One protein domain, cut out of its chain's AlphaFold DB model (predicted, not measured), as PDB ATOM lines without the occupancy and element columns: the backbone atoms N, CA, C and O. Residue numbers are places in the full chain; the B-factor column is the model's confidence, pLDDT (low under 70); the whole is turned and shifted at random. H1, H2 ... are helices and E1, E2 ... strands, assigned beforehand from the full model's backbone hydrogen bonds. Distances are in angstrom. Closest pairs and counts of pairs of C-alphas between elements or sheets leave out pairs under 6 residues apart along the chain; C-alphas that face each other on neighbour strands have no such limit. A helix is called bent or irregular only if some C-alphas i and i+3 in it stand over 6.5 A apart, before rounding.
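Overview. This is residues 20 to 64 of the 64 residues of the protein "HNH endonuclease family protein" of Rhodococcus sp. MTM3W5.2 (UniProt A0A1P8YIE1). One long helix, H1, makes a long edge of a flat model, and a small hairpin of two short strands, E1 and E2, sits beside the first part of that helix, with a wide loop of residues 23 to 37 between its strands. The far end of the helix sticks out as a free arm, residues 58 to 64, of which 58 to 62 belong to H1. The printed part has 45 residues, with two named strands and then one named helix, in the order E1, E2, H1; the sheet, in the order E1 - E2, is antiparallel, and the class is mixed, helices and strands. The whole is only just loose, close to compact, with a radius of gyration of the C-alphas of 11.5 A, and the C-alphas span 32 by 23 by 9 A.

Arrangement. The printed part begins with E1, residues 20 to 22. After a long link of 15 residues comes E2, residues 38 to 41, its antiparallel neighbour and the second strand of a hairpin. Their N-to-C directions stand at 130 degrees. The C-alphas of residues 22 and 38 face each other at 4.7 A, and those of 20 and 40 at 4.8 A. N 21 and O 39 are within hydrogen-bond range at 2.9 A, and so are N 39 and O 21, also at 2.9 A. A tight link of one residue joins E2 to H1, residues 43 to 62. The closest C-alphas of E1 and H1 are those of Asp 21 and His 46, 7.1 A apart, the one pair of these two elements within 8 A. The centres of E1 and H1 are 13.7 A apart. In H1 every O i to N i+4 pair is within hydrogen-bond range.

Along the chain. E1 runs from C-alpha 20 at (54.362, -42.250, -20.181) to His 22, 7.0 A from first to last C-alpha. E2 measures 9.6 A from Leu 38 to Ile 41. H1 measures 29.0 A, from C-alpha 43 at (58.342, -36.317, -26.739) to C-alpha 62 at (33.935, -41.532, -41.450), and it is not bent.

Size, cuts and confidence. The two C-alphas farthest apart are those of Cys 42 and Gly 64, 33.9 A. The printed part has no cut, and Gly 64 is the chain's last residue. The long link is E1 to E2, whose C-alphas, residues 23 to 37, lie 3 to 15 A from the mean of the C-alphas. The mean pLDDT of the printed part is 87.2, and residues 60 to 64 are under 70.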
ATOM      1  N   VAL A  20      54.965 -40.915 -20.222       93.31
ATOM      2  CA  VAL A  20      54.362 -42.250 -20.181       93.31
ATOM      3  C   VAL A  20      53.229 -42.287 -21.197       93.31
ATOM      4  O   VAL A  20      52.366 -41.414 -21.192       93.31
ATOM      5  N   ASP A  21      53.236 -43.307 -22.045       93.75
ATOM      6  CA  ASP A  21      52.304 -43.483 -23.155       93.75
ATOM      7  C   ASP A  21      51.560 -44.816 -23.039       93.75
ATOM      8  O   ASP A  21      52.151 -45.830 -22.652       93.75
ATOM      9  N   HIS A  22      50.275 -44.821 -23.405       94.81
ATOM     10  CA  HIS A  22      49.485 -46.045 -23.536       94.81
ATOM     11  C   HIS A  22      49.807 -46.732 -24.865       94.81
ATOM     12  O   HIS A  22      49.566 -46.147 -25.918       94.81
ATOM     13  N   ILE A  23      50.303 -47.970 -24.841       92.81
ATOM     14  CA  ILE A  23      50.608 -48.762 -26.046       92.81
ATOM     15  C   ILE A  23      49.349 -48.915 -26.903       92.81
ATOM     16  O   ILE A  23      49.367 -48.604 -28.093       92.81
ATOM     17  N   VAL A  24      48.252 -49.337 -26.275       92.19
ATOM     18  CA  VAL A  24      46.902 -49.312 -26.830       92.19
ATOM     19  C   VAL A  24      46.195 -48.068 -26.290       92.19
ATOM     20  O   VAL A  24      45.984 -47.973 -25.076       92.19
ATOM     21  N   PRO A  25      45.800 -47.107 -27.144       90.75
ATOM     22  CA  PRO A  25      45.113 -45.906 -26.685       90.75
ATOM     23  C   PRO A  25      43.766 -46.231 -26.031       90.75
ATOM     24  O   PRO A  25      43.042 -47.132 -26.458       90.75
ATOM     25  N   LEU A  26      43.371 -45.420 -25.045       89.94
ATOM     26  CA  LEU A  26      42.092 -45.565 -24.333       89.94
ATOM     27  C   LEU A  26      40.886 -45.557 -25.288       89.94
ATOM     28  O   LEU A  26      39.934 -46.308 -25.113       89.94
ATOM     29  N   ALA A  27      40.951 -44.741 -26.344       85.50
ATOM     30  CA  ALA A  27      39.909 -44.658 -27.369       85.50
ATOM     31  C   ALA A  27      39.763 -45.941 -28.213       85.50
ATOM     32  O   ALA A  27      38.773 -46.090 -28.927       85.50
ATOM     33  N   ALA A  28      40.745 -46.843 -28.160       85.31
ATOM     34  CA  ALA A  28      40.711 -48.165 -28.779       85.31
ATOM     35  C   ALA A  28      40.459 -49.291 -27.753       85.31
ATOM     36  O   ALA A  28      40.596 -50.459 -28.098       85.31
ATOM     37  N   GLY A  29      40.095 -48.950 -26.509       90.12
ATOM     38  CA  GLY A  29      39.813 -49.918 -25.445       90.12
ATOM     39  C   GLY A  29      41.032 -50.344 -24.625       90.12
ATOM     40  O   GLY A  29      40.950 -51.336 -23.908       90.12
ATOM     41  N   GLY A  30      42.155 -49.625 -24.715       91.44
ATOM     42  CA  GLY A  30      43.310 -49.885 -23.857       91.44
ATOM     43  C   GLY A  30      42.998 -49.647 -22.378       91.44
ATOM     44  O   GLY A  30      42.313 -48.682 -22.031       91.44
ATOM     45  N   ASP A  31      43.520 -50.508 -21.505       92.75
ATOM     46  CA  ASP A  31      43.371 -50.346 -20.060       92.75
ATOM     47  C   ASP A  31      44.217 -49.158 -19.573       92.75
ATOM     48  O   ASP A  31      45.376 -48.976 -19.961       92.75
ATOM     49  N   ARG A  32      43.608 -48.315 -18.733       90.31
ATOM     50  CA  ARG A  32      44.213 -47.086 -18.222       90.31
ATOM     51  C   ARG A  32      45.332 -47.336 -17.217       90.31
ATOM     52  O   ARG A  32      46.243 -46.509 -17.148       90.31
ATOM     53  N   TYR A  33      45.228 -48.405 -16.435       90.31
ATOM     54  CA  TYR A  33      46.083 -48.683 -15.284       90.31
ATOM     55  C   TYR A  33      46.873 -49.986 -15.419       90.31
ATOM     56  O   TYR A  33      47.744 -50.248 -14.588       90.31
ATOM     57  N   ASP A  34      46.620 -50.777 -16.464       91.75
ATOM     58  CA  ASP A  34      47.455 -51.926 -16.791       91.75
ATOM     59  C   ASP A  34      48.883 -51.473 -17.116       91.75
ATOM     60  O   ASP A  34      49.152 -50.816 -18.124       91.75
ATOM     61  N   ARG A  35      49.822 -51.862 -16.253       89.56
ATOM     62  CA  ARG A  35      51.245 -51.548 -16.404       89.56
ATOM     63  C   ARG A  35      51.833 -52.113 -17.694       89.56
ATOM     64  O   ARG A  35      52.777 -51.527 -18.212       89.56
ATOM     65  N   THR A  36      51.284 -53.209 -18.216       91.50
ATOM     66  CA  THR A  36      51.722 -53.805 -19.485       91.50
ATOM     67  C   THR A  36      51.262 -52.997 -20.696       91.50
ATOM     68  O   THR A  36      51.879 -53.091 -21.754       91.50
ATOM     69  N   ASN A  37      50.239 -52.149 -20.531       94.25
ATOM     70  CA  ASN A  37      49.774 -51.208 -21.545       94.25
ATOM     71  C   ASN A  37      50.479 -49.844 -21.460       94.25
ATOM     72  O   ASN A  37      50.166 -48.946 -22.237       94.25
ATOM     73  N   LEU A  38      51.419 -49.644 -20.536       93.50
ATOM     74  CA  LEU A  38      52.122 -48.376 -20.375       93.50
ATOM     75  C   LEU A  38      53.599 -48.514 -20.763       93.50
ATOM     76  O   LEU A  38      54.259 -49.495 -20.426       93.50
ATOM     77  N   ARG A  39      54.165 -47.489 -21.408       93.69
ATOM     78  CA  ARG A  39      55.601 -47.431 -21.732       93.69
ATOM     79  C   ARG A  39      56.196 -46.041 -21.556       93.69
ATOM     80  O   ARG A  39      55.510 -45.042 -21.747       93.69
ATOM     81  N   GLY A  40      57.489 -45.986 -21.246       95.31
ATOM     82  CA  GLY A  40      58.265 -44.749 -21.319       95.31
ATOM     83  C   GLY A  40      58.572 -44.380 -22.772       95.31
ATOM     84  O   GLY A  40      59.078 -45.200 -23.541       95.31
ATOM     85  N   ILE A  41      58.292 -43.143 -23.168       96.19
ATOM     86  CA  ILE A  41      58.543 -42.640 -24.522       96.19
ATOM     87  C   ILE A  41      59.167 -41.239 -24.474       96.19
ATOM     88  O   ILE A  41      59.062 -40.517 -23.480       96.19
ATOM     89  N   CYS A  42      59.859 -40.848 -25.545       96.81
ATOM     90  CA  CYS A  42      60.325 -39.474 -25.707       96.81
ATOM     91  C   CYS A  42      59.269 -38.613 -26.422       96.81
ATOM     92  O   CYS A  42      58.530 -39.106 -27.275       96.81
ATOM     93  N   VAL A  43      59.276 -37.304 -26.151       96.00
ATOM     94  CA  VAL A  43      58.342 -36.317 -26.739       96.00
ATOM     95  C   VAL A  43      58.119 -36.451 -28.257       96.00
ATOM     96  O   VAL A  43      56.970 -36.400 -28.694       96.00
ATOM     97  N   PRO A  44      59.150 -36.610 -29.111       96.25
ATOM     98  CA  PRO A  44      58.927 -36.661 -30.554       96.25
ATOM     99  C   PRO A  44      58.156 -37.905 -30.995       96.25
ATOM    100  O   PRO A  44      57.249 -37.781 -31.813       96.25
ATOM    101  N   HIS A  45      58.463 -39.078 -30.433       96.50
ATOM    102  CA  HIS A  45      57.715 -40.294 -30.755       96.50
ATOM    103  C   HIS A  45      56.316 -40.281 -30.139       96.50
ATOM    104  O   HIS A  45      55.377 -40.779 -30.754       96.50
ATOM    105  N   HIS A  46      56.150 -39.668 -28.965       95.88
ATOM    106  CA  HIS A  46      54.826 -39.479 -28.381       95.88
ATOM    107  C   HIS A  46      53.939 -38.618 -29.290       95.88
ATOM    108  O   HIS A  46      52.831 -39.015 -29.637       95.88
ATOM    109  N   ARG A  47      54.471 -37.496 -29.791       94.94
ATOM    110  CA  ARG A  47      53.783 -36.634 -30.764       94.94
ATOM    111  C   ARG A  47      53.442 -37.353 -32.065       94.94
ATOM    112  O   ARG A  47      52.337 -37.179 -32.577       94.94
ATOM    113  N   GLU A  48      54.376 -38.137 -32.600       95.00
ATOM    114  CA  GLU A  48      54.148 -38.930 -33.809       95.00
ATOM    115  C   GLU A  48      52.991 -39.916 -33.610       95.00
ATOM    116  O   GLU A  48      52.057 -39.939 -34.414       95.00
ATOM    117  N   LYS A  49      52.994 -40.655 -32.495       92.56
ATOM    118  CA  LYS A  49      51.901 -41.558 -32.135       92.56
ATOM    119  C   LYS A  49      50.573 -40.824 -31.993       92.56
ATOM    120  O   LYS A  49      49.601 -41.227 -32.622       92.56
ATOM    121  N   THR A  50      50.527 -39.718 -31.247       91.56
ATOM    122  CA  THR A  50      49.293 -38.930 -31.091       91.56
ATOM    123  C   THR A  50      48.734 -38.491 -32.448       91.56
ATOM    124  O   THR A  50      47.522 -38.534 -32.669       91.56
ATOM    125  N   ALA A  51      49.595 -38.086 -33.386       91.81
ATOM    126  CA  ALA A  51      49.170 -37.693 -34.727       91.81
ATOM    127  C   ALA A  51      48.589 -38.873 -35.529       91.81
ATOM    128  O   ALA A  51      47.559 -38.707 -36.194       91.81
ATOM    129  N   GLN A  52      49.214 -40.053 -35.446       90.19
ATOM    130  CA  GLN A  52      48.723 -41.283 -36.076       90.19
ATOM    131  C   GLN A  52      47.367 -41.699 -35.493       90.19
ATOM    132  O   GLN A  52      46.407 -41.890 -36.239       90.19
ATOM    133  N   GLU A  53      47.238 -41.723 -34.169       89.81
ATOM    134  CA  GLU A  53      45.995 -42.068 -33.473       89.81
ATOM    135  C   GLU A  53      44.860 -41.094 -33.793       89.81
ATOM    136  O   GLU A  53      43.723 -41.505 -34.027       89.81
ATOM    137  N   ALA A  54      45.158 -39.794 -33.869       87.31
ATOM    138  CA  ALA A  54      44.183 -38.795 -34.286       87.31
ATOM    139  C   ALA A  54      43.719 -39.028 -35.734       87.31
ATOM    140  O   ALA A  54      42.538 -38.848 -36.044       87.31
ATOM    141  N   ALA A  55      44.622 -39.440 -36.630       87.81
ATOM    142  CA  ALA A  55      44.270 -39.796 -38.000       87.81
ATOM    143  C   ALA A  55      43.403 -41.064 -38.065       87.81
ATOM    144  O   ALA A  55      42.412 -41.084 -38.797       87.81
ATOM    145  N   GLU A  56      43.715 -42.091 -37.276       84.38
ATOM    146  CA  GLU A  56      42.904 -43.308 -37.169       84.38
ATOM    147  C   GLU A  56      41.516 -43.040 -36.582       84.38
ATOM    148  O   GLU A  56      40.515 -43.524 -37.111       84.38
ATOM    149  N   GLY A  57      41.429 -42.217 -35.535       81.50
ATOM    150  CA  GLY A  57      40.159 -41.809 -34.939       81.50
ATOM    151  C   GLY A  57      39.252 -41.089 -35.940       81.50
ATOM    152  O   GLY A  57      38.046 -41.338 -35.965       81.50
ATOM    153  N   ARG A  58      39.823 -40.253 -36.821       76.69
ATOM    154  CA  ARG A  58      39.077 -39.629 -37.930       76.69
ATOM    155  C   ARG A  58      38.555 -40.667 -38.927       76.69
ATOM    156  O   ARG A  58      37.398 -40.571 -39.322       76.69
ATOM    157  N   LYS A  59      39.359 -41.675 -39.288       72.88
ATOM    158  CA  LYS A  59      38.923 -42.766 -40.181       72.88
ATOM    159  C   LYS A  59      37.762 -43.567 -39.585       72.88
ATOM    160  O   LYS A  59      36.796 -43.830 -40.288       72.88
ATOM    161  N   ARG A  60      37.811 -43.887 -38.284       66.31
ATOM    162  CA  ARG A  60      36.731 -44.617 -37.589       66.31
ATOM    163  C   ARG A  60      35.399 -43.860 -37.586       66.31
ATOM    164  O   ARG A  60      34.355 -44.494 -37.621       66.31
ATOM    165  N   ARG A  61      35.420 -42.522 -37.569       61.62
ATOM    166  CA  ARG A  61      34.201 -41.690 -37.613       61.62
ATOM    167  C   ARG A  61      33.600 -41.529 -39.011       61.62
ATOM    168  O   ARG A  61      32.432 -41.188 -39.106       61.62
ATOM    169  N   ALA A  62      34.385 -41.721 -40.068       62.19
ATOM    170  CA  ALA A  62      33.935 -41.532 -41.450       62.19
ATOM    171  C   ALA A  62      33.335 -42.802 -42.085       62.19
ATOM    172  O   ALA A  62      32.775 -42.722 -43.172       62.19
ATOM    173  N   GLY A  63      33.489 -43.962 -41.440       54.41
ATOM    174  CA  GLY A  63      32.974 -45.252 -41.915       54.41
ATOM    175  C   GLY A  63      31.785 -45.795 -41.118       54.41
ATOM    176  O   GLY A  63      31.547 -46.997 -41.183       54.41
ATOM    177  N   GLY A  64      31.115 -44.945 -40.331       43.97
ATOM    178  CA  GLY A  64      29.903 -45.273 -39.571       43.97
ATOM    179  C   GLY A  64      28.663 -44.657 -40.194       43.97
ATOM    180  O   GLY A  64      28.786 -43.521 -40.705       43.97
TER     181      GLY A  64